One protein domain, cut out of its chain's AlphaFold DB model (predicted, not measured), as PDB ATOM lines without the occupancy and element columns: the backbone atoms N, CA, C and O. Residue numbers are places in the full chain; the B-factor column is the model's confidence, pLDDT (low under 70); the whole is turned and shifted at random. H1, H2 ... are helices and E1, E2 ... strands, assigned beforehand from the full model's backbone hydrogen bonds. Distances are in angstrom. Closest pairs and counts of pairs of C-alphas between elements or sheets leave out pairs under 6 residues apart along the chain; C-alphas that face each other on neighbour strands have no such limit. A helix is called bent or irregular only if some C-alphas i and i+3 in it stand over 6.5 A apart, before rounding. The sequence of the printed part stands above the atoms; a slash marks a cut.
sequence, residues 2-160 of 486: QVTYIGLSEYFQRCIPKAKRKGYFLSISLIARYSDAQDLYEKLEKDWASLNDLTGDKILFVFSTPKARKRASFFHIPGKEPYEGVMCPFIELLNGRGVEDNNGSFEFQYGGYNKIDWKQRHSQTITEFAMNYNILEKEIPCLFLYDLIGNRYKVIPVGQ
ATOM      1  N   GLN A   2      -7.149   0.088 -55.027       83.25
ATOM      2  CA  GLN A   2      -7.534  -1.323 -54.961       83.25
ATOM      3  C   GLN A   2      -7.999  -1.681 -53.543       83.25
ATOM      4  O   GLN A   2      -8.941  -2.435 -53.373       83.25
ATOM      5  N   VAL A   3      -7.453  -1.038 -52.511       85.12
ATOM      6  CA  VAL A   3      -7.881  -1.256 -51.120       85.12
ATOM      7  C   VAL A   3      -8.277   0.051 -50.443       85.12
ATOM      8  O   VAL A   3      -7.664   1.085 -50.696       85.12
ATOM      9  N   THR A   4      -9.292   0.007 -49.581       88.94
ATOM     10  CA  THR A   4      -9.752   1.150 -48.773       88.94
ATOM     11  C   THR A   4      -9.255   1.023 -47.332       88.94
ATOM     12  O   THR A   4      -9.216  -0.074 -46.783       88.94
ATOM     13  N   TYR A   5      -8.891   2.142 -46.707       89.12
ATOM     14  CA  TYR A   5      -8.494   2.204 -45.302       89.12
ATOM     15  C   TYR A   5      -9.704   1.972 -44.395       89.12
ATOM     16  O   TYR A   5     -10.745   2.595 -44.600       89.12
ATOM     17  N   ILE A   6      -9.531   1.143 -43.368       91.94
ATOM     18  CA  ILE A   6     -10.459   1.010 -42.243       91.94
ATOM     19  C   ILE A   6      -9.711   1.157 -40.917       91.94
ATOM     20  O   ILE A   6      -8.531   0.810 -40.802       91.94
ATOM     21  N   GLY A   7     -10.412   1.676 -39.911       91.69
ATOM     22  CA  GLY A   7      -9.883   1.791 -38.557       91.69
ATOM     23  C   GLY A   7      -9.808   0.447 -37.827       91.69
ATOM     24  O   GLY A   7     -10.400  -0.551 -38.245       91.69
ATOM     25  N   LEU A   8      -9.112   0.446 -36.692       92.50
ATOM     26  CA  LEU A   8      -8.917  -0.701 -35.811       92.50
ATOM     27  C   LEU A   8     -10.257  -1.329 -35.395       92.50
ATOM     28  O   LEU A   8     -10.449  -2.530 -35.539       92.50
ATOM     29  N   SER A   9     -11.230  -0.518 -34.972       92.00
ATOM     30  CA  SER A   9     -12.559  -0.998 -34.559       92.00
ATOM     31  C   SER A   9     -13.275  -1.795 -35.645       92.00
ATOM     32  O   SER A   9     -13.769  -2.896 -35.403       92.00
ATOM     33  N   GLU A  10     -13.319  -1.243 -36.856       93.38
ATOM     34  CA  GLU A  10     -13.982  -1.891 -37.986       93.38
ATOM     35  C   GLU A  10     -13.249  -3.176 -38.383       93.38
ATOM     36  O   GLU A  10     -13.876  -4.187 -38.706       93.38
ATOM     37  N   TYR A  11     -11.917  -3.171 -38.312       92.81
ATOM     38  CA  TYR A  11     -11.141  -4.377 -38.547       92.81
ATOM     39  C   TYR A  11     -11.502  -5.485 -37.551       92.81
ATOM     40  O   TYR A  11     -11.777  -6.608 -37.973       92.81
ATOM     41  N   PHE A  12     -11.566  -5.188 -36.247       91.62
ATOM     42  CA  PHE A  12     -11.932  -6.177 -35.227       91.62
ATOM     43  C   PHE A  12     -13.325  -6.760 -35.467       91.62
ATOM     44  O   PHE A  12     -13.498  -7.979 -35.409       91.62
ATOM     45  N   GLN A  13     -14.301  -5.923 -35.831       91.00
ATOM     46  CA  GLN A  13     -15.657  -6.368 -36.176       91.00
ATOM     47  C   GLN A  13     -15.675  -7.369 -37.343       91.00
ATOM     48  O   GLN A  13     -16.488  -8.295 -37.352       91.00
ATOM     49  N   ARG A  14     -14.768  -7.221 -38.316       91.69
ATOM     50  CA  ARG A  14     -14.618  -8.149 -39.451       91.69
ATOM     51  C   ARG A  14     -13.796  -9.391 -39.093       91.69
ATOM     52  O   ARG A  14     -14.091 -10.482 -39.587       91.69
ATOM     53  N   CYS A  15     -12.793  -9.235 -38.232       91.69
ATOM     54  CA  CYS A  15     -11.884 -10.290 -37.798       91.69
ATOM     55  C   CYS A  15     -12.586 -11.320 -36.897       91.69
ATOM     56  O   CYS A  15     -12.498 -12.523 -37.150       91.69
ATOM     57  N   ILE A  16     -13.365 -10.866 -35.907       91.81
ATOM     58  CA  ILE A  16     -14.010 -11.715 -34.890       91.81
ATOM     59  C   ILE A  16     -14.833 -12.872 -35.502       91.81
ATOM     60  O   ILE A  16     -14.584 -14.029 -35.151       91.81
ATOM     61  N   PRO A  17     -15.769 -12.651 -36.451       90.69
ATOM     62  CA  PRO A  17     -16.540 -13.747 -37.042       90.69
ATOM     63  C   PRO A  17     -15.685 -14.737 -37.842       90.69
ATOM     64  O   PRO A  17     -16.024 -15.918 -37.927       90.69
ATOM     65  N   LYS A  18     -14.592 -14.271 -38.458       91.56
ATOM     66  CA  LYS A  18     -13.667 -15.127 -39.214       91.56
ATOM     67  C   LYS A  18     -12.800 -15.966 -38.280       91.56
ATOM     68  O   LYS A  18     -12.665 -17.165 -38.515       91.56
ATOM     69  N   ALA A  19     -12.306 -15.369 -37.199       91.06
ATOM     70  CA  ALA A  19     -11.588 -16.061 -36.137       91.06
ATOM     71  C   ALA A  19     -12.441 -17.192 -35.534       91.06
ATOM     72  O   ALA A  19     -11.998 -18.340 -35.491       91.06
ATOM     73  N   LYS A  20     -13.712 -16.908 -35.209       89.12
ATOM     74  CA  LYS A  20     -14.678 -17.924 -34.747       89.12
ATOM     75  C   LYS A  20     -14.783 -19.104 -35.718       89.12
ATOM     76  O   LYS A  20     -14.644 -20.253 -35.316       89.12
ATOM     77  N   ARG A  21     -14.960 -18.839 -37.020       88.00
ATOM     78  CA  ARG A  21     -15.053 -19.896 -38.050       88.00
ATOM     79  C   ARG A  21     -13.784 -20.735 -38.192       88.00
ATOM     80  O   ARG A  21     -13.862 -21.876 -38.633       88.00
ATOM     81  N   LYS A  22     -12.626 -20.173 -37.851       87.56
ATOM     82  CA  LYS A  22     -11.335 -20.873 -37.856       87.56
ATOM     83  C   LYS A  22     -11.071 -21.661 -36.569       87.56
ATOM     84  O   LYS A  22     -10.063 -22.354 -36.499       87.56
ATOM     85  N   GLY A  23     -11.976 -21.604 -35.591       85.69
ATOM     86  CA  GLY A  23     -11.865 -22.353 -34.341       85.69
ATOM     87  C   GLY A  23     -10.995 -21.675 -33.282       85.69
ATOM     88  O   GLY A  23     -10.546 -22.353 -32.359       85.69
ATOM     89  N   TYR A  24     -10.751 -20.365 -33.404       89.25
ATOM     90  CA  TYR A  24     -10.202 -19.572 -32.305       89.25
ATOM     91  C   TYR A  24     -11.291 -19.340 -31.257       89.25
ATOM     92  O   TYR A  24     -12.431 -19.031 -31.608       89.25
ATOM     93  N   PHE A  25     -10.936 -19.441 -29.976       87.00
ATOM     94  CA  PHE A  25     -11.867 -19.176 -28.868       87.00
ATOM     95  C   PHE A  25     -11.537 -17.866 -28.125       87.00
ATOM     96  O   PHE A  25     -12.413 -17.294 -27.484       87.00
ATOM     97  N   LEU A  26     -10.310 -17.349 -28.246       91.12
ATOM     98  CA  LEU A  26      -9.879 -16.085 -27.643       91.12
ATOM     99  C   LEU A  26      -9.064 -15.281 -28.654       91.12
ATOM    100  O   LEU A  26      -8.243 -15.848 -29.371       91.12
ATOM    101  N   SER A  27      -9.267 -13.967 -28.678       92.88
ATOM    102  CA  SER A  27      -8.379 -13.013 -29.344       92.88
ATOM    103  C   SER A  27      -7.681 -12.151 -28.298       92.88
ATOM    104  O   SER A  27      -8.338 -11.654 -27.386       92.88
ATOM    105  N   ILE A  28      -6.372 -11.960 -28.432       92.75
ATOM    106  CA  ILE A  28      -5.558 -11.092 -27.579       92.75
ATOM    107  C   ILE A  28      -4.959  -9.985 -28.433       92.75
ATOM    108  O   ILE A  28      -4.395 -10.234 -29.502       92.75
ATOM    109  N   SER A  29      -5.075  -8.759 -27.941       92.31
ATOM    110  CA  SER A  29      -4.693  -7.566 -28.676       92.31
ATOM    111  C   SER A  29      -4.052  -6.546 -27.760       92.31
ATOM    112  O   SER A  29      -4.581  -6.241 -26.707       92.31
ATOM    113  N   LEU A  30      -2.915  -6.000 -28.163       91.62
ATOM    114  CA  LEU A  30      -2.206  -4.942 -27.472       91.62
ATOM    115  C   LEU A  30      -2.650  -3.639 -28.119       91.62
ATOM    116  O   LEU A  30      -2.442  -3.447 -29.323       91.62
ATOM    117  N   ILE A  31      -3.277  -2.779 -27.328       93.25
ATOM    118  CA  ILE A  31      -3.750  -1.461 -27.734       93.25
ATOM    119  C   ILE A  31      -2.864  -0.437 -27.045       93.25
ATOM    120  O   ILE A  31      -2.850  -0.353 -25.820       93.25
ATOM    121  N   ALA A  32      -2.106   0.326 -27.824       91.50
ATOM    122  CA  ALA A  32      -1.136   1.276 -27.299       91.50
ATOM    123  C   ALA A  32      -1.094   2.554 -28.145       91.50
ATOM    124  O   ALA A  32      -1.396   2.546 -29.342       91.50
ATOM    125  N   ARG A  33      -0.715   3.679 -27.527       89.56
ATOM    126  CA  ARG A  33      -0.443   4.921 -28.263       89.56
ATOM    127  C   ARG A  33       0.862   4.782 -29.038       89.56
ATOM    128  O   ARG A  33       1.692   3.936 -28.735       89.56
ATOM    129  N   TYR A  34       1.048   5.635 -30.043       85.56
ATOM    130  CA  TYR A  34       2.213   5.560 -30.932       85.56
ATOM    131  C   TYR A  34       3.554   5.550 -30.174       85.56
ATOM    132  O   TYR A  34       4.481   4.878 -30.609       85.56
ATOM    133  N   SER A  35       3.653   6.291 -29.062       81.94
ATOM    134  CA  SER A  35       4.848   6.349 -28.210       81.94
ATOM    135  C   SER A  35       5.188   5.007 -27.570       81.94
ATOM    136  O   SER A  35       6.349   4.625 -27.586       81.94
ATOM    137  N   ASP A  36       4.189   4.292 -27.058       80.75
ATOM    138  CA  ASP A  36       4.398   3.063 -26.279       80.75
ATOM    139  C   ASP A  36       4.376   1.817 -27.173       80.75
ATOM    140  O   ASP A  36       5.002   0.800 -26.882       80.75
ATOM    141  N   ALA A  37       3.647   1.881 -28.290       80.25
ATOM    142  CA  ALA A  37       3.363   0.722 -29.123       80.25
ATOM    143  C   ALA A  37       4.615   0.123 -29.782       80.25
ATOM    144  O   ALA A  37       4.613  -1.069 -30.071       80.25
ATOM    145  N   GLN A  38       5.669   0.910 -30.039       81.81
ATOM    146  CA  GLN A  38       6.869   0.394 -30.710       81.81
ATOM    147  C   GLN A  38       7.621  -0.584 -29.809       81.81
ATOM    148  O   GLN A  38       7.821  -1.730 -30.202       81.81
ATOM    149  N   ASP A  39       7.976  -0.146 -28.603       78.94
ATOM    150  CA  ASP A  39       8.788  -0.932 -27.674       78.94
ATOM    151  C   ASP A  39       8.024  -2.168 -27.181       78.94
ATOM    152  O   ASP A  39       8.569  -3.272 -27.140       78.94
ATOM    153  N   LEU A  40       6.728  -2.009 -26.879       80.56
ATOM    154  CA  LEU A  40       5.877  -3.116 -26.433       80.56
ATOM    155  C   LEU A  40       5.691  -4.172 -27.530       80.56
ATOM    156  O   LEU A  40       5.747  -5.371 -27.248       80.56
ATOM    157  N   TYR A  41       5.499  -3.744 -28.782       81.31
ATOM    158  CA  TYR A  41       5.382  -4.665 -29.908       81.31
ATOM    159  C   TYR A  41       6.710  -5.373 -30.204       81.31
ATOM    160  O   TYR A  41       6.718  -6.582 -30.412       81.31
ATOM    161  N   GLU A  42       7.841  -4.661 -30.183       80.50
ATOM    162  CA  GLU A  42       9.160  -5.273 -30.394       80.50
ATOM    163  C   GLU A  42       9.512  -6.297 -29.306       80.50
ATOM    164  O   GLU A  42      10.117  -7.326 -29.610       80.50
ATOM    165  N   LYS A  43       9.123  -6.052 -28.045       78.75
ATOM    166  CA  LYS A  43       9.273  -7.036 -26.959       78.75
ATOM    167  C   LYS A  43       8.433  -8.287 -27.242       78.75
ATOM    168  O   LYS A  43       8.964  -9.392 -27.228       78.75
ATOM    169  N   LEU A  44       7.161  -8.108 -27.603       78.69
ATOM    170  CA  LEU A  44       6.264  -9.209 -27.973       78.69
ATOM    171  C   LEU A  44       6.761 -10.031 -29.167       78.69
ATOM    172  O   LEU A  44       6.651 -11.254 -29.158       78.69
ATOM    173  N   GLU A  45       7.297  -9.373 -30.193       80.62
ATOM    174  CA  GLU A  45       7.814 -10.037 -31.392       80.62
ATOM    175  C   GLU A  45       9.032 -10.917 -31.068       80.62
ATOM    176  O   GLU A  45       9.140 -12.027 -31.591       80.62
ATOM    177  N   LYS A  46       9.911 -10.476 -30.155       82.62
ATOM    178  CA  LYS A  46      11.046 -11.285 -29.669       82.62
ATOM    179  C   LYS A  46      10.586 -12.541 -28.929       82.62
ATOM    180  O   LYS A  46      11.174 -13.604 -29.119       82.62
ATOM    181  N   ASP A  47       9.511 -12.433 -28.153       80.62
ATOM    182  CA  ASP A  47       8.955 -13.540 -27.367       80.62
ATOM    183  C   ASP A  47       7.961 -14.409 -28.159       80.62
ATOM    184  O   ASP A  47       7.392 -15.362 -27.617       80.62
ATOM    185  N   TRP A  48       7.749 -14.120 -29.449       82.31
ATOM    186  CA  TRP A  48       6.694 -14.744 -30.247       82.31
ATOM    187  C   TRP A  48       6.787 -16.270 -30.307       82.31
ATOM    188  O   TRP A  48       5.766 -16.940 -30.184       82.31
ATOM    189  N   ALA A  49       7.988 -16.833 -30.467       81.56
ATOM    190  CA  ALA A  49       8.161 -18.288 -30.511       81.56
ATOM    191  C   ALA A  49       7.633 -18.947 -29.225       81.56
ATOM    192  O   ALA A  49       6.830 -19.876 -29.282       81.56
ATOM    193  N   SER A  50       7.996 -18.381 -28.071       82.44
ATOM    194  CA  SER A  50       7.538 -18.831 -26.757       82.44
ATOM    195  C   SER A  50       6.033 -18.636 -26.567       82.44
ATOM    196  O   SER A  50       5.375 -19.492 -25.980       82.44
ATOM    197  N   LEU A  51       5.471 -17.521 -27.050       81.81
ATOM    198  CA  LEU A  51       4.026 -17.275 -27.013       81.81
ATOM    199  C   LEU A  51       3.269 -18.282 -27.876       81.81
ATOM    200  O   LEU A  51       2.285 -18.850 -27.418       81.81
ATOM    201  N   ASN A  52       3.742 -18.538 -29.092       83.38
ATOM    202  CA  ASN A  52       3.120 -19.479 -30.010       83.38
ATOM    203  C   ASN A  52       3.121 -20.908 -29.445       83.38
ATOM    204  O   ASN A  52       2.091 -21.580 -29.506       83.38
ATOM    205  N   ASP A  53       4.228 -21.348 -28.841       81.38
ATOM    206  CA  ASP A  53       4.311 -22.655 -28.176       81.38
ATOM    207  C   ASP A  53       3.356 -22.752 -26.977       81.38
ATOM    208  O   ASP A  53       2.723 -23.783 -26.748       81.38
ATOM    209  N   LEU A  54       3.212 -21.657 -26.231       81.12
ATOM    210  CA  LEU A  54       2.346 -21.567 -25.060       81.12
ATOM    211  C   LEU A  54       0.853 -21.555 -25.415       81.12
ATOM    212  O   LEU A  54       0.041 -22.177 -24.729       81.12
ATOM    213  N   THR A  55       0.465 -20.819 -26.454       77.06
ATOM    214  CA  THR A  55      -0.948 -20.594 -26.784       77.06
ATOM    215  C   THR A  55      -1.497 -21.532 -27.848       77.06
ATOM    216  O   THR A  55      -2.722 -21.655 -27.977       77.06
ATOM    217  N   GLY A  56      -0.611 -22.165 -28.619       76.75
ATOM    218  CA  GLY A  56      -0.955 -22.974 -29.779       76.75
ATOM    219  C   GLY A  56      -1.732 -22.189 -30.842       76.75
ATOM    220  O   GLY A  56      -1.621 -20.969 -30.968       76.75
ATOM    221  N   ASP A  57      -2.572 -22.901 -31.591       79.19
ATOM    222  CA  ASP A  57      -3.347 -22.396 -32.733       79.19
ATOM    223  C   ASP A  57      -4.782 -21.961 -32.374       79.19
ATOM    224  O   ASP A  57      -5.611 -21.745 -33.258       79.19
ATOM    225  N   LYS A  58      -5.100 -21.854 -31.076       82.62
ATOM    226  CA  LYS A  58      -6.465 -21.589 -30.579       82.62
ATOM    227  C   LYS A  58      -6.681 -20.182 -30.028       82.62
ATOM    228  O   LYS A  58      -7.832 -19.774 -29.863       82.62
ATOM    229  N   ILE A  59      -5.606 -19.438 -29.769       88.12
ATOM    230  CA  ILE A  59      -5.654 -18.015 -29.407       88.12
ATOM    231  C   ILE A  59      -5.189 -17.203 -30.604       88.12
ATOM    232  O   ILE A  59      -4.121 -17.479 -31.133       88.12
ATOM    233  N   LEU A  60      -5.975 -16.216 -31.018       89.25
ATOM    234  CA  LEU A  60      -5.607 -15.298 -32.084       89.25
ATOM    235  C   LEU A  60      -4.884 -14.084 -31.501       89.25
ATOM    236  O   LEU A  60      -5.390 -13.465 -30.568       89.25
ATOM    237  N   PHE A  61      -3.752 -13.700 -32.076       87.75
ATOM    238  CA  PHE A  61      -3.054 -12.470 -31.712       87.75
ATOM    239  C   PHE A  61      -3.226 -11.408 -32.790       87.75
ATOM    240  O   PHE A  61      -2.767 -11.590 -33.914       87.75
ATOM    241  N   VAL A  62      -3.884 -10.304 -32.429       86.50
ATOM    242  CA  VAL A  62      -4.161  -9.163 -33.316       86.50
ATOM    243  C   VAL A  62      -3.604  -7.909 -32.657       86.50
ATOM    244  O   VAL A  62      -4.255  -7.323 -31.794       86.50
ATOM    245  N   PHE A  63      -2.389  -7.505 -33.010       84.31
ATOM    246  CA  PHE A  63      -1.688  -6.423 -32.323       84.31
ATOM    247  C   PHE A  63      -1.748  -5.113 -33.095       84.31
ATOM    248  O   PHE A  63      -1.547  -5.097 -34.308       84.31
ATOM    249  N   SER A  64      -2.021  -4.012 -32.383       85.69
ATOM    250  CA  SER A  64      -1.888  -2.679 -32.966       85.69
ATOM    251  C   SER A  64      -0.410  -2.313 -33.076       85.69
ATOM    252  O   SER A  64       0.367  -2.522 -32.146       85.69
ATOM    253  N   THR A  65      -0.011  -1.795 -34.233       83.38
ATOM    254  CA  THR A  65       1.372  -1.447 -34.543       83.38
ATOM    255  C   THR A  65       1.478   0.045 -34.842       83.38
ATOM    256  O   THR A  65       0.709   0.545 -35.669       83.38
ATOM    257  N   PRO A  66       2.486   0.754 -34.304       79.94
ATOM    258  CA  PRO A  66       2.654   2.189 -34.557       79.94
ATOM    259  C   PRO A  66       3.046   2.484 -36.010       79.94
ATOM    260  O   PRO A  66       2.851   3.591 -36.507       79.94
ATOM    261  N   LYS A  67       3.622   1.506 -36.716       79.31
ATOM    262  CA  LYS A  67       4.069   1.644 -38.101       79.31
ATOM    263  C   LYS A  67       2.945   1.244 -39.050       79.31
ATOM    264  O   LYS A  67       2.387   0.163 -38.914       79.31
ATOM    265  N   ALA A  68       2.681   2.076 -40.060       79.25
ATOM    266  CA  ALA A  68       1.887   1.649 -41.205       79.25
ATOM    267  C   ALA A  68       2.625   0.504 -41.915       79.25
ATOM    268  O   ALA A  68       3.725   0.683 -42.450       79.25
ATOM    269  N   ARG A  69       2.049  -0.695 -41.865       75.44
ATOM    270  CA  ARG A  69       2.630  -1.904 -42.439       75.44
ATOM    271  C   ARG A  69       2.584  -1.806 -43.958       75.44
ATOM    272  O   ARG A  69       1.536  -1.577 -44.558       75.44
ATOM    273  N   LYS A  70       3.749  -2.004 -44.581       69.31
ATOM    274  CA  LYS A  70       3.863  -2.051 -46.042       69.31
ATOM    275  C   LYS A  70       3.145  -3.271 -46.584       69.31
ATOM    276  O   LYS A  70       2.294  -3.121 -47.440       69.31
ATOM    277  N   ARG A  71       3.445  -4.450 -46.035       68.69
ATOM    278  CA  ARG A  71       2.717  -5.693 -46.294       68.69
ATOM    279  C   ARG A  71       1.738  -5.917 -45.162       68.69
ATOM    280  O   ARG A  71       2.161  -6.314 -44.084       68.69
ATOM    281  N   ALA A  72       0.468  -5.676 -45.415       70.06
ATOM    282  CA  ALA A  72      -0.557  -6.150 -44.509       70.06
ATOM    283  C   ALA A  72      -1.709  -6.726 -45.324       70.06
ATOM    284  O   ALA A  72      -1.862  -6.470 -46.525       70.06
ATOM    285  N   SER A  73      -2.440  -7.618 -44.691       76.31
ATOM    286  CA  SER A  73      -3.494  -8.337 -45.366       76.31
ATOM    287  C   SER A  73      -4.801  -7.557 -45.282       76.31
ATOM    288  O   SER A  73      -4.951  -6.598 -44.520       76.31
ATOM    289  N   PHE A  74      -5.738  -7.910 -46.154       84.62
ATOM    290  CA  PHE A  74      -6.992  -7.187 -46.298       84.62
ATOM    291  C   PHE A  74      -8.180  -8.140 -46.406       84.62
ATOM    292  O   PHE A  74      -8.050  -9.330 -46.718       84.62
ATOM    293  N   PHE A  75      -9.364  -7.597 -46.132       87.94
ATOM    294  CA  PHE A  75     -10.629  -8.290 -46.321       87.94
ATOM    295  C   PHE A  75     -11.198  -7.959 -47.695       87.94
ATOM    296  O   PHE A  75     -11.396  -6.788 -48.029       87.94
ATOM    297  N   HIS A  76     -11.475  -8.987 -48.485       86.88
ATOM    298  CA  HIS A  76     -12.037  -8.854 -49.818       86.88
ATOM    299  C   HIS A  76     -13.498  -8.372 -49.757       86.88
ATOM    300  O   HIS A  76     -14.253  -8.743 -48.851       86.88
ATOM    301  N   ILE A  77     -13.905  -7.536 -50.716       84.19
ATOM    302  CA  ILE A  77     -15.296  -7.082 -50.847       84.19
ATOM    303  C   ILE A  77     -16.067  -8.093 -51.708       84.19
ATOM    304  O   ILE A  77     -15.729  -8.255 -52.879       84.19
ATOM    305  N   PRO A  78     -17.126  -8.744 -51.186       82.88
ATOM    306  CA  PRO A  78     -17.911  -9.698 -51.965       82.88
ATOM    307  C   PRO A  78     -18.420  -9.100 -53.285       82.88
ATOM    308  O   PRO A  78     -19.007  -8.019 -53.294       82.88
ATOM    309  N   GLY A  79     -18.216  -9.817 -54.393       82.94
ATOM    310  CA  GLY A  79     -18.646  -9.389 -55.731       82.94
ATOM    311  C   GLY A  79     -17.688  -8.428 -56.445       82.94
ATOM    312  O   GLY A  79     -18.052  -7.879 -57.482       82.94
ATOM    313  N   LYS A  80     -16.483  -8.213 -55.906       85.62
ATOM    314  CA  LYS A  80     -15.396  -7.468 -56.552       85.62
ATOM    315  C   LYS A  80     -14.258  -8.395 -56.981       85.62
ATOM    316  O   LYS A  80     -14.291  -9.591 -56.713       85.62
ATOM    317  N   GLU A  81     -13.241  -7.839 -57.632       82.94
ATOM    318  CA  GLU A  81     -12.024  -8.581 -57.979       82.94
ATOM    319  C   GLU A  81     -11.208  -8.950 -56.723       82.94
ATOM    320  O   GLU A  81     -11.196  -8.168 -55.772       82.94
ATOM    321  N   PRO A  82     -10.466 -10.075 -56.684       75.19
ATOM    322  CA  PRO A  82      -9.767 -10.560 -55.477       75.19
ATOM    323  C   PRO A  82      -8.723  -9.606 -54.869       75.19
ATOM    324  O   PRO A  82      -8.270  -9.811 -53.741       75.19
ATOM    325  N   TYR A  83      -8.299  -8.591 -55.625       77.00
ATOM    326  CA  TYR A  83      -7.393  -7.530 -55.181       77.00
ATOM    327  C   TYR A  83      -8.125  -6.282 -54.659       77.00
ATOM    328  O   TYR A  83      -7.471  -5.340 -54.215       77.00
ATOM    329  N   GLU A  84      -9.461  -6.261 -54.715       85.19
ATOM    330  CA  GLU A  84     -10.299  -5.194 -54.178       85.19
ATOM    331  C   GLU A  84     -10.775  -5.506 -52.755       85.19
ATOM    332  O   GLU A  84     -11.352  -6.568 -52.488       85.19
ATOM    333  N   GLY A  85     -10.547  -4.581 -51.819       90.12
ATOM    334  CA  GLY A  85     -10.790  -4.866 -50.407       90.12
ATOM    335  C   GLY A  85     -10.711  -3.690 -49.440       90.12
ATOM    336  O   GLY A  85     -10.637  -2.523 -49.830       90.12
ATOM    337  N   VAL A  86     -10.724  -4.018 -48.150       90.50
ATOM    338  CA  VAL A  86     -10.522  -3.083 -47.037       90.50
ATOM    339  C   VAL A  86      -9.401  -3.541 -46.118       90.50
ATOM    340  O   VAL A  86      -9.247  -4.736 -45.867       90.50
ATOM    341  N   MET A  87      -8.638  -2.593 -45.590       89.19
ATOM    342  CA  MET A  87      -7.377  -2.867 -44.917       89.19
ATOM    343  C   MET A  87      -7.135  -1.920 -43.741       89.19
ATOM    344  O   MET A  87      -7.359  -0.716 -43.860       89.19
ATOM    345  N   CYS A  88      -6.626  -2.457 -42.629       90.12
ATOM    346  CA  CYS A  88      -6.106  -1.653 -41.526       90.12
ATOM    347  C   CYS A  88      -4.571  -1.730 -41.531       90.12
ATOM    348  O   CYS A  88      -4.021  -2.789 -41.240       90.12
ATOM    349  N   PRO A  89      -3.849  -0.644 -41.860       88.62
ATOM    350  CA  PRO A  89      -2.389  -0.671 -41.976       88.62
ATOM    351  C   PRO A  89      -1.668  -0.723 -40.623       88.62
ATOM    352  O   PRO A  89      -0.443  -0.747 -40.599       88.62
ATOM    353  N   PHE A  90      -2.399  -0.694 -39.511       89.75
ATOM    354  CA  PHE A  90      -1.853  -0.620 -38.156       89.75
ATOM    355  C   PHE A  90      -2.014  -1.926 -37.384       89.75
ATOM    356  O   PHE A  90      -2.005  -1.899 -36.160       89.75
ATOM    357  N   ILE A  91      -2.247  -3.044 -38.068       87.88
ATOM    358  CA  ILE A  91      -2.471  -4.335 -37.427       87.88
ATOM    359  C   ILE A  91      -1.445  -5.334 -37.922       87.88
ATOM    360  O   ILE A  91      -1.197  -5.426 -39.123       87.88
ATOM    361  N   GLU A  92      -0.917  -6.112 -36.984       85.25
ATOM    362  CA  GLU A  92      -0.234  -7.359 -37.280       85.25
ATOM    363  C   GLU A  92      -0.992  -8.538 -36.662       85.25
ATOM    364  O   GLU A  92      -1.343  -8.535 -35.478       85.25
ATOM    365  N   LEU A  93      -1.196  -9.570 -37.475       83.44
ATOM    366  CA  LEU A  93      -1.584 -10.901 -37.032       83.44
ATOM    367  C   LEU A  93      -0.334 -11.767 -36.876       83.44
ATOM    368  O   LEU A  93       0.284 -12.139 -37.874       83.44
ATOM    369  N   LEU A  94       0.029 -12.113 -35.639       78.25
ATOM    370  CA  LEU A  94       1.185 -12.988 -35.402       78.25
ATOM    371  C   LEU A  94       0.869 -14.460 -35.712       78.25
ATOM    372  O   LEU A  94       1.712 -15.196 -36.228       78.25
ATOM    373  N   ASN A  95      -0.376 -14.881 -35.477       77.38
ATOM    374  CA  ASN A  95      -0.948 -16.134 -35.970       77.38
ATOM    375  C   ASN A  95      -2.314 -15.872 -36.624       77.38
ATOM    376  O   ASN A  95      -2.821 -14.757 -36.579       77.38
ATOM    377  N   GLY A  96      -2.905 -16.874 -37.291       73.00
ATOM    378  CA  GLY A  96      -4.200 -16.669 -37.961       73.00
ATOM    379  C   GLY A  96      -4.222 -16.784 -39.478       73.00
ATOM    380  O   GLY A  96      -5.054 -16.129 -40.104       73.00
ATOM    381  N   ARG A  97      -3.368 -17.611 -40.108       72.06
ATOM    382  CA  ARG A  97      -3.417 -17.788 -41.577       72.06
ATOM    383  C   ARG A  97      -4.847 -18.078 -42.060       72.06
ATOM    384  O   ARG A  97      -5.497 -19.033 -41.628       72.06
ATOM    385  N   GLY A  98      -5.320 -17.254 -42.993       75.00
ATOM    386  CA  GLY A  98      -6.655 -17.359 -43.581       75.00
ATOM    387  C   GLY A  98      -7.790 -16.768 -42.738       75.00
ATOM    388  O   GLY A  98      -8.951 -17.040 -43.046       75.00
ATOM    389  N   VAL A  99      -7.493 -16.013 -41.673       85.06
ATOM    390  CA  VAL A  99      -8.456 -15.068 -41.078       85.06
ATOM    391  C   VAL A  99      -8.654 -13.880 -42.023       85.06
ATOM    392  O   VAL A  99      -9.780 -13.444 -42.235       85.06
ATOM    393  N   GLU A 100      -7.591 -13.404 -42.660       85.31
ATOM    394  CA  GLU A 100      -7.655 -12.425 -43.750       85.31
ATOM    395  C   GLU A 100      -7.716 -13.126 -45.116       85.31
ATOM    396  O   GLU A 100      -7.384 -14.309 -45.222       85.31
ATOM    397  N   ASP A 101      -8.180 -12.419 -46.154       84.19
ATOM    398  CA  ASP A 101      -8.449 -13.039 -47.461       84.19
ATOM    399  C   ASP A 101      -7.221 -13.032 -48.380       84.19
ATOM    400  O   ASP A 101      -7.024 -13.971 -49.150       84.19
ATOM    401  N   ASN A 102      -6.403 -11.979 -48.322       78.75
ATOM    402  CA  ASN A 102      -5.265 -11.812 -49.222       78.75
ATOM    403  C   ASN A 102      -4.217 -10.851 -48.640       78.75
ATOM    404  O   ASN A 102      -4.561  -9.975 -47.847       78.75
ATOM    405  N   ASN A 103      -2.963 -10.977 -49.084       76.94
ATOM    406  CA  ASN A 103      -1.843 -10.142 -48.645       76.94
ATOM    407  C   ASN A 103      -1.472  -9.144 -49.741       76.94
ATOM    408  O   ASN A 103      -1.256  -9.524 -50.892       76.94
ATOM    409  N   GLY A 104      -1.349  -7.868 -49.381       74.56
ATOM    410  CA  GLY A 104      -1.071  -6.800 -50.333       74.56
ATOM    411  C   GLY A 104      -0.106  -5.760 -49.788       74.56
ATOM    412  O   GLY A 104       0.077  -5.628 -48.577       74.56
ATOM    413  N   SER A 105       0.553  -5.034 -50.695       80.75
ATOM    414  CA  SER A 105       1.337  -3.873 -50.289       80.75
ATOM    415  C   SER A 105       0.434  -2.645 -50.230       80.75
ATOM    416  O   SER A 105       0.064  -2.105 -51.277       80.75
ATOM    417  N   PHE A 106       0.071  -2.203 -49.027       82.56
ATOM    418  CA  PHE A 106      -0.888  -1.113 -48.850       82.56
ATOM    419  C   PHE A 106      -0.435   0.174 -49.537       82.56
ATOM    420  O   PHE A 106      -1.243   0.848 -50.171       82.56
ATOM    421  N   GLU A 107       0.867   0.478 -49.484       81.56
ATOM    422  CA  GLU A 107       1.452   1.684 -50.087       81.56
ATOM    423  C   GLU A 107       1.218   1.770 -51.605       81.56
ATOM    424  O   GLU A 107       1.052   2.864 -52.142       81.56
ATOM    425  N   PHE A 108       1.152   0.622 -52.291       81.31
ATOM    426  CA  PHE A 108       0.919   0.551 -53.737       81.31
ATOM    427  C   PHE A 108      -0.563   0.412 -54.092       81.31
ATOM    428  O   PHE A 108      -0.982   0.813 -55.177       81.31
ATOM    429  N   GLN A 109      -1.370  -0.148 -53.191       78.19
ATOM    430  CA  GLN A 109      -2.791  -0.408 -53.429       78.19
ATOM    431  C   GLN A 109      -3.692   0.763 -53.003       78.19
ATOM    432  O   GLN A 109      -4.807   0.914 -53.527       78.19
ATOM    433  N   TYR A 110      -3.215   1.608 -52.085       82.31
ATOM    434  CA  TYR A 110      -3.943   2.743 -51.530       82.31
ATOM    435  C   TYR A 110      -3.594   4.060 -52.238       82.31
ATOM    436  O   TYR A 110      -2.456   4.534 -52.235       82.31
ATOM    437  N   GLY A 111      -4.601   4.700 -52.837       81.75
ATOM    438  CA  GLY A 111      -4.417   5.965 -53.548       81.75
ATOM    439  C   GLY A 111      -4.079   7.108 -52.589       81.75
ATOM    440  O   GLY A 111      -4.828   7.379 -51.659       81.75
ATOM    441  N   GLY A 112      -2.969   7.814 -52.831       82.06
ATOM    442  CA  GLY A 112      -2.572   8.959 -52.002       82.06
ATOM    443  C   GLY A 112      -1.880   8.586 -50.690       82.06
ATOM    444  O   GLY A 112      -1.822   9.425 -49.798       82.06
ATOM    445  N   TYR A 113      -1.318   7.376 -50.583       83.88
ATOM    446  CA  TYR A 113      -0.580   6.907 -49.404       83.88
ATOM    447  C   TYR A 113       0.459   7.917 -48.881       83.88
ATOM    448  O   TYR A 113       0.491   8.221 -47.692       83.88
ATOM    449  N   ASN A 114       1.248   8.510 -49.784       85.62
ATOM    450  CA  ASN A 114       2.289   9.491 -49.444       85.62
ATOM    451  C   ASN A 114       1.748  10.853 -48.965       85.62
ATOM    452  O   ASN A 114       2.528  11.706 -48.560       85.62
ATOM    453  N   LYS A 115       0.432  11.092 -49.053       86.88
ATOM    454  CA  LYS A 115      -0.215  12.350 -48.639       86.88
ATOM    455  C   LYS A 115      -0.826  12.268 -47.236       86.88
ATOM    456  O   LYS A 115      -1.454  13.226 -46.798       86.88
ATOM    457  N   ILE A 116      -0.706  11.123 -46.564       87.00
ATOM    458  CA  ILE A 116      -1.346  10.854 -45.276       87.00
ATOM    459  C   ILE A 116      -0.307  10.889 -44.159       87.00
ATOM    460  O   ILE A 116       0.726  10.228 -44.237       87.00
ATOM    461  N   ASP A 117      -0.627  11.605 -43.081       89.31
ATOM    462  CA  ASP A 117       0.083  11.467 -41.814       89.31
ATOM    463  C   ASP A 117      -0.370  10.179 -41.109       89.31
ATOM    464  O   ASP A 117      -1.386  10.127 -40.408       89.31
ATOM    465  N   TRP A 118       0.389   9.105 -41.323       88.12
ATOM    466  CA  TRP A 118       0.104   7.795 -40.740       88.12
ATOM    467  C   TRP A 118       0.237   7.770 -39.216       88.12
ATOM    468  O   TRP A 118      -0.464   6.996 -38.566       88.12
ATOM    469  N   LYS A 119       1.070   8.637 -38.629       88.38
ATOM    470  CA  LYS A 119       1.201   8.747 -37.172       88.38
ATOM    471  C   LYS A 119      -0.061   9.362 -36.573       88.38
ATOM    472  O   LYS A 119      -0.599   8.832 -35.601       88.38
ATOM    473  N   GLN A 120      -0.578  10.429 -37.183       89.62
ATOM    474  CA  GLN A 120      -1.851  11.023 -36.774       89.62
ATOM    475  C   GLN A 120      -3.013  10.034 -36.946       89.62
ATOM    476  O   GLN A 120      -3.837   9.892 -36.042       89.62
ATOM    477  N   ARG A 121      -3.061   9.310 -38.073       90.31
ATOM    478  CA  ARG A 121      -4.085   8.283 -38.336       90.31
ATOM    479  C   ARG A 121      -4.054   7.136 -37.325       90.31
ATOM    480  O   ARG A 121      -5.118   6.715 -36.879       90.31
ATOM    481  N   HIS A 122      -2.867   6.680 -36.924       91.44
ATOM    482  CA  HIS A 122      -2.723   5.682 -35.864       91.44
ATOM    483  C   HIS A 122      -3.354   6.182 -34.557       91.44
ATOM    484  O   HIS A 122      -4.208   5.521 -33.972       91.44
ATOM    485  N   SER A 123      -3.004   7.394 -34.117       90.25
ATOM    486  CA  SER A 123      -3.577   7.968 -32.894       90.25
ATOM    487  C   SER A 123      -5.099   8.124 -32.965       90.25
ATOM    488  O   SER A 123      -5.779   7.820 -31.986       90.25
ATOM    489  N   GLN A 124      -5.641   8.547 -34.113       92.31
ATOM    490  CA  GLN A 124      -7.089   8.646 -34.331       92.31
ATOM    491  C   GLN A 124      -7.774   7.287 -34.187       92.31
ATOM    492  O   GLN A 124      -8.759   7.178 -33.462       92.31
ATOM    493  N   THR A 125      -7.228   6.239 -34.808       94.06
ATOM    494  CA  THR A 125      -7.881   4.929 -34.778       94.06
ATOM    495  C   THR A 125      -7.851   4.268 -33.400       94.06
ATOM    496  O   THR A 125      -8.813   3.607 -33.022       94.06
ATOM    497  N   ILE A 126      -6.795   4.501 -32.610       94.38
ATOM    498  CA  ILE A 126      -6.748   4.066 -31.206       94.38
ATOM    499  C   ILE A 126      -7.810   4.800 -30.380       94.38
ATOM    500  O   ILE A 126      -8.487   4.174 -29.572       94.38
ATOM    501  N   THR A 127      -8.014   6.104 -30.609       94.25
ATOM    502  CA  THR A 127      -9.078   6.866 -29.932       94.25
ATOM    503  C   THR A 127     -10.470   6.347 -30.295       94.25
ATOM    504  O   THR A 127     -11.291   6.141 -29.407       94.25
ATOM    505  N   GLU A 128     -10.734   6.085 -31.577       95.19
ATOM    506  CA  GLU A 128     -11.998   5.489 -32.034       95.19
ATOM    507  C   GLU A 128     -12.232   4.107 -31.406       95.19
ATOM    508  O   GLU A 128     -13.347   3.787 -30.999       95.19
ATOM    509  N   PHE A 129     -11.181   3.287 -31.306       95.62
ATOM    510  CA  PHE A 129     -11.240   1.986 -30.643       95.62
ATOM    511  C   PHE A 129     -11.557   2.113 -29.157       95.62
ATOM    512  O   PHE A 129     -12.478   1.462 -28.669       95.62
ATOM    513  N   ALA A 130     -10.851   2.995 -28.454       96.19
ATOM    514  CA  ALA A 130     -11.080   3.242 -27.041       96.19
ATOM    515  C   ALA A 130     -12.518   3.708 -26.768       96.19
ATOM    516  O   ALA A 130     -13.174   3.171 -25.882       96.19
ATOM    517  N   MET A 131     -13.049   4.628 -27.580       96.00
ATOM    518  CA  MET A 131     -14.439   5.086 -27.468       96.00
ATOM    519  C   MET A 131     -15.446   3.955 -27.704       96.00
ATOM    520  O   MET A 131     -16.387   3.804 -26.930       96.00
ATOM    521  N   ASN A 132     -15.242   3.131 -28.736       96.25
ATOM    522  CA  ASN A 132     -16.165   2.042 -29.072       96.25
ATOM    523  C   ASN A 132     -16.225   0.938 -28.006       96.25
ATOM    524  O   ASN A 132     -17.261   0.292 -27.851       96.25
ATOM    525  N   TYR A 133     -15.124   0.717 -27.288       95.31
ATOM    526  CA  TYR A 133     -15.005  -0.311 -26.252       95.31
ATOM    527  C   TYR A 133     -14.948   0.266 -24.828       95.31
ATOM    528  O   TYR A 133     -14.582  -0.449 -23.902       95.31
ATOM    529  N   ASN A 134     -15.320   1.539 -24.640       96.25
ATOM    530  CA  ASN A 134     -15.315   2.239 -23.347       96.25
ATOM    531  C   ASN A 134     -13.991   2.114 -22.560       96.25
ATOM    532  O   ASN A 134     -14.004   1.986 -21.338       96.25
ATOM    533  N   ILE A 135     -12.856   2.156 -23.260       96.38
ATOM    534  CA  ILE A 135     -11.514   2.093 -22.671       96.38
ATOM    535  C   ILE A 135     -11.095   3.500 -22.245       96.38
ATOM    536  O   ILE A 135     -11.091   4.428 -23.057       96.38
ATOM    537  N   LEU A 136     -10.732   3.671 -20.977       94.25
ATOM    538  CA  LEU A 136     -10.251   4.942 -20.449       94.25
ATOM    539  C   LEU A 136      -8.786   5.166 -20.842       94.25
ATOM    540  O   LEU A 136      -7.997   4.229 -20.889       94.25
ATOM    541  N   GLU A 137      -8.374   6.423 -21.030       92.00
ATOM    542  CA  GLU A 137      -6.987   6.736 -21.420       92.00
ATOM    543  C   GLU A 137      -5.958   6.195 -20.414       92.00
ATOM    544  O   GLU A 137      -4.906   5.715 -20.810       92.00
ATOM    545  N   LYS A 138      -6.289   6.195 -19.114       90.31
ATOM    546  CA  LYS A 138      -5.430   5.643 -18.048       90.31
ATOM    547  C   LYS A 138      -5.206   4.129 -18.149       90.31
ATOM    548  O   LYS A 138      -4.349   3.601 -17.451       90.31
ATOM    549  N   GLU A 139      -6.038   3.432 -18.919       92.06
ATOM    550  CA  GLU A 139      -5.922   1.994 -19.151       92.06
ATOM    551  C   GLU A 139      -5.035   1.699 -20.359       92.06
ATOM    552  O   GLU A 139      -4.601   0.567 -20.501       92.06
ATOM    553  N   ILE A 140      -4.744   2.689 -21.211       92.25
ATOM    554  CA  ILE A 140      -3.879   2.538 -22.382       92.25
ATOM    555  C   ILE A 140      -2.426   2.830 -21.952       92.25
ATOM    556  O   ILE A 140      -2.181   3.882 -21.363       92.25
ATOM    557  N   PRO A 141      -1.450   1.948 -22.253       92.25
ATOM    558  CA  PRO A 141      -1.571   0.741 -23.071       92.25
ATOM    559  C   PRO A 141      -2.239  -0.435 -22.337       92.25
ATOM    560  O   PRO A 141      -2.017  -0.632 -21.149       92.25
ATOM    561  N   CYS A 142      -3.025  -1.250 -23.048       92.75
ATOM    562  CA  CYS A 142      -3.719  -2.417 -22.486       92.75
ATOM    563  C   CYS A 142      -3.657  -3.663 -23.372       92.75
ATOM    564  O   CYS A 142      -3.534  -3.581 -24.596       92.75
ATOM    565  N   LEU A 143      -3.844  -4.825 -22.742       93.12
ATOM    566  CA  LEU A 143      -4.303  -6.038 -23.404       93.12
ATOM    567  C   LEU A 143      -5.833  -6.028 -23.475       93.12
ATOM    568  O   LEU A 143      -6.530  -6.143 -22.468       93.12
ATOM    569  N   PHE A 144      -6.347  -5.907 -24.688       94.81
ATOM    570  CA  PHE A 144      -7.732  -6.142 -25.045       94.81
ATOM    571  C   PHE A 144      -7.934  -7.629 -25.356       94.81
ATOM    572  O   PHE A 144      -7.371  -8.175 -26.307       94.81
ATOM    573  N   LEU A 145      -8.737  -8.288 -24.531       94.00
ATOM    574  CA  LEU A 145      -9.058  -9.706 -24.622       94.00
ATOM    575  C   LEU A 145     -10.479  -9.861 -25.128       94.00
ATOM    576  O   LEU A 145     -11.391  -9.283 -24.548       94.00
ATOM    577  N   TYR A 146     -10.685 -10.673 -26.157       93.94
ATOM    578  CA  TYR A 146     -12.009 -10.937 -26.705       93.94
ATOM    579  C   TYR A 146     -12.328 -12.428 -26.660       93.94
ATOM    580  O   TYR A 146     -11.743 -13.218 -27.404       93.94
ATOM    581  N   ASP A 147     -13.277 -12.803 -25.806       91.62
ATOM    582  CA  ASP A 147     -13.850 -14.143 -25.743       91.62
ATOM    583  C   ASP A 147     -14.755 -14.347 -26.963       91.62
ATOM    584  O   ASP A 147     -15.849 -13.782 -27.082       91.62
ATOM    585  N   LEU A 148     -14.264 -15.141 -27.913       89.69
ATOM    586  CA  LEU A 148     -14.947 -15.404 -29.170       89.69
ATOM    587  C   LEU A 148     -16.154 -16.331 -28.972       89.69
ATOM    588  O   LEU A 148     -17.065 -16.298 -29.802       89.69
ATOM    589  N   ILE A 149     -16.208 -17.105 -27.889       83.19
ATOM    590  CA  ILE A 149     -17.349 -17.971 -27.580       83.19
ATOM    591  C   ILE A 149     -18.439 -17.135 -26.907       83.19
ATOM    592  O   ILE A 149     -19.513 -16.960 -27.482       83.19
ATOM    593  N   GLY A 150     -18.127 -16.530 -25.758       82.94
ATOM    594  CA  GLY A 150     -19.068 -15.733 -24.961       82.94
ATOM    595  C   GLY A 150     -19.404 -14.359 -25.550       82.94
ATOM    596  O   GLY A 150     -20.291 -13.673 -25.049       82.94
ATOM    597  N   ASN A 151     -18.716 -13.943 -26.620       89.25
ATOM    598  CA  ASN A 151     -18.926 -12.670 -27.313       89.25
ATOM    599  C   ASN A 151     -18.834 -11.448 -26.382       89.25
ATOM    600  O   ASN A 151     -19.643 -10.520 -26.443       89.25
ATOM    601  N   ARG A 152     -17.821 -11.469 -25.521       91.50
ATOM    602  CA  ARG A 152     -17.525 -10.455 -24.508       91.50
ATOM    603  C   ARG A 152     -16.046 -10.103 -24.552       91.50
ATOM    604  O   ARG A 152     -15.246 -10.837 -25.130       91.50
ATOM    605  N   TYR A 153     -15.677  -8.989 -23.936       94.50
ATOM    606  CA  TYR A 153     -14.288  -8.555 -23.874       94.50
ATOM    607  C   TYR A 153     -13.878  -8.161 -22.460       94.50
ATOM    608  O   TYR A 153     -14.723  -7.929 -21.596       94.50
ATOM    609  N   LYS A 154     -12.566  -8.110 -22.240       93.56
ATOM    610  CA  LYS A 154     -11.948  -7.597 -21.024       93.56
ATOM    611  C   LYS A 154     -10.737  -6.755 -21.390       93.56
ATOM    612  O   LYS A 154     -10.036  -7.059 -22.352       93.56
ATOM    613  N   VAL A 155     -10.515  -5.692 -20.632       94.12
ATOM    614  CA  VAL A 155      -9.382  -4.785 -20.807       94.12
ATOM    615  C   VAL A 155      -8.482  -4.945 -19.600       94.12
ATOM    616  O   VAL A 155      -8.953  -4.878 -18.468       94.12
ATOM    617  N   ILE A 156      -7.202  -5.195 -19.842       91.31
ATOM    618  CA  ILE A 156      -6.206  -5.354 -18.788       91.31
ATOM    619  C   ILE A 156      -5.097  -4.331 -19.036       91.31
ATOM    620  O   ILE A 156      -4.352  -4.489 -20.007       91.31
ATOM    621  N   PRO A 157      -4.986  -3.278 -18.208       90.12
ATOM    622  CA  PRO A 157      -3.928  -2.285 -18.343       90.12
ATOM    623  C   PRO A 157      -2.537  -2.922 -18.262       90.12
ATOM    624  O   PRO A 157      -2.288  -3.808 -17.442       90.12
ATOM    625  N   VAL A 158      -1.625  -2.445 -19.101       85.88
ATOM    626  CA  VAL A 158      -0.218  -2.846 -19.152       85.88
ATOM    627  C   VAL A 158       0.603  -1.674 -18.630       85.88
ATOM    628  O   VAL A 158       0.671  -0.615 -19.245       85.88
ATOM    629  N   GLY A 159       1.229  -1.837 -17.466       73.56
ATOM    630  CA  GLY A 159       2.170  -0.842 -16.947       73.56
ATOM    631  C   GLY A 159       3.490  -0.855 -17.722       73.56
ATOM    632  O   GLY A 159       3.852  -1.877 -18.300       73.56
ATOM    633  N   GLN A 160       4.250   0.242 -17.666       61.84
ATOM    634  CA  GLN A 160       5.515   0.409 -18.403       61.84
ATOM    635  C   GLN A 160       6.565  -0.687 -18.137       61.84
ATOM    636  O   GLN A 160       7.305  -1.046 -19.045       61.84
TER     637      GLN A 160
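Overview. This is residues 2 to 160 of the 486 residues of an uncharacterized protein of Roseburia intestinalis XB6B4 (UniProt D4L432). A twisted sheet of five strands stands with H1 on one face and H2 on the other, and a smaller, curled sheet of four strands lies beyond its edge strand E6. H1 packs on both sheets, and H5 crosses one end of the larger one, touching the first residues of H1 and H2. The printed part has 159 residues, with five named helices and nine named strands in the order E1 H1 E2 H2 H3 E3 E4 E5 E6 E7 H4 H5 E8 E9; the class is mixed, helices and strands. Both sheets are mixed, in the orders E6, E3, E2, E8, E9 and E1, E5, E4, E7. The whole is compact, with a radius of gyration of the C-alphas of 15.1 A, and spans 39 by 34 by 30 A.

Arrangement. E1, residues 3 to 5, is an edge strand of the smaller sheet and the parallel neighbour of E5, residues 85 to 87, with N 4 and O 85 at 2.9 A, within hydrogen-bond range. E5 forms a hairpin with E4, residues 71 to 76, where N 75 and O 86 are 2.9 A apart. E4 is antiparallel to the other edge strand, E7, residues 102 to 105, with N 74 and O 102 at 2.9 A. H1, residues 8 to 21, is on this sheet with its residues 8 to 15. H1 is also on the larger sheet, at a height of 9.6 A over E3, residues 59 to 64, and E2, residues 26 to 31; it runs along the strands, at 12 degrees to E2 on the local plane. H2, residues 34 to 46, is on the opposite face from H1, giving three layers, helices on both faces of a sheet; its closest C-alphas to E3 are those of Ala 37 and Ser 64, 7.3 A apart. H2 and H3, residues 48 to 55, meet only through their link, and H3 only grazes the larger sheet. E2, H2 H3 and E3 make a strand-helix-strand unit, two parallel neighbour strands with helices between, with a right-handed crossover; N 28 and O 60 are 2.8 A apart. E3 is staggered, pairing over residues 62 to 64 with the antiparallel edge strand E6, residues 91 to 93, where N 63 and O 92 are 2.9 A apart. H4, residues 106 to 109, is on the smaller sheet at a height of 6.6 A, over none of its strands. H5, residues 118 to 132, touches H1 at a steep tilt of 65 degrees, the closest C-alphas being those of Ser 9 and Phe 129, 5.1 A apart. H5 only just touches H2, with 3 pairs of C-alphas within 8 A, closest at Tyr 34 and Ser 123, 6.6 A. E8, residues 142 to 147, is antiparallel to E2, with N 144 and O 29 at 2.7 A, and forms a hairpin with the edge strand E9, residues 152 to 157, with N 145 and O 154 at 2.8 A. Every O i to N i+4 pair is within hydrogen-bond range in H3 and H5, against 8 of 10 in H1 and 7 of 9 in H2; H4 is too short for one.

Along the chain. E1 begins at C-alpha 3, (-7.881, -1.256, -51.120). H1 is 20.3 A long, E2 15.9 A, H2 19.1 A and H3 10.2 A. H2 is irregular, but only just: C-alphas 35 and 38 are 6.8 A apart. E3 measures 16.2 A, E4 15.5 A and E7 10.4 A; E1 and E5 are 6.8 A each, E6 6.6 A and H4 5.0 A. H5, 20.8 A, begins at C-alpha 118, (0.104, 7.795, -40.740). E8 is 15.8 A long, and E9, 17.0 A, ends at C-alpha 157, (-3.928, -2.285, -18.343).

Size, cuts and confidence. The C-alphas farthest apart are those of Gly 79 and Gln 160, 45.5 A. The printed part has no cut and no long link. Residues 112 to 117, between H4 and H5, stand free. The mean pLDDT of the printed part is 86.1; residues 70, 71 and 160 are under 70.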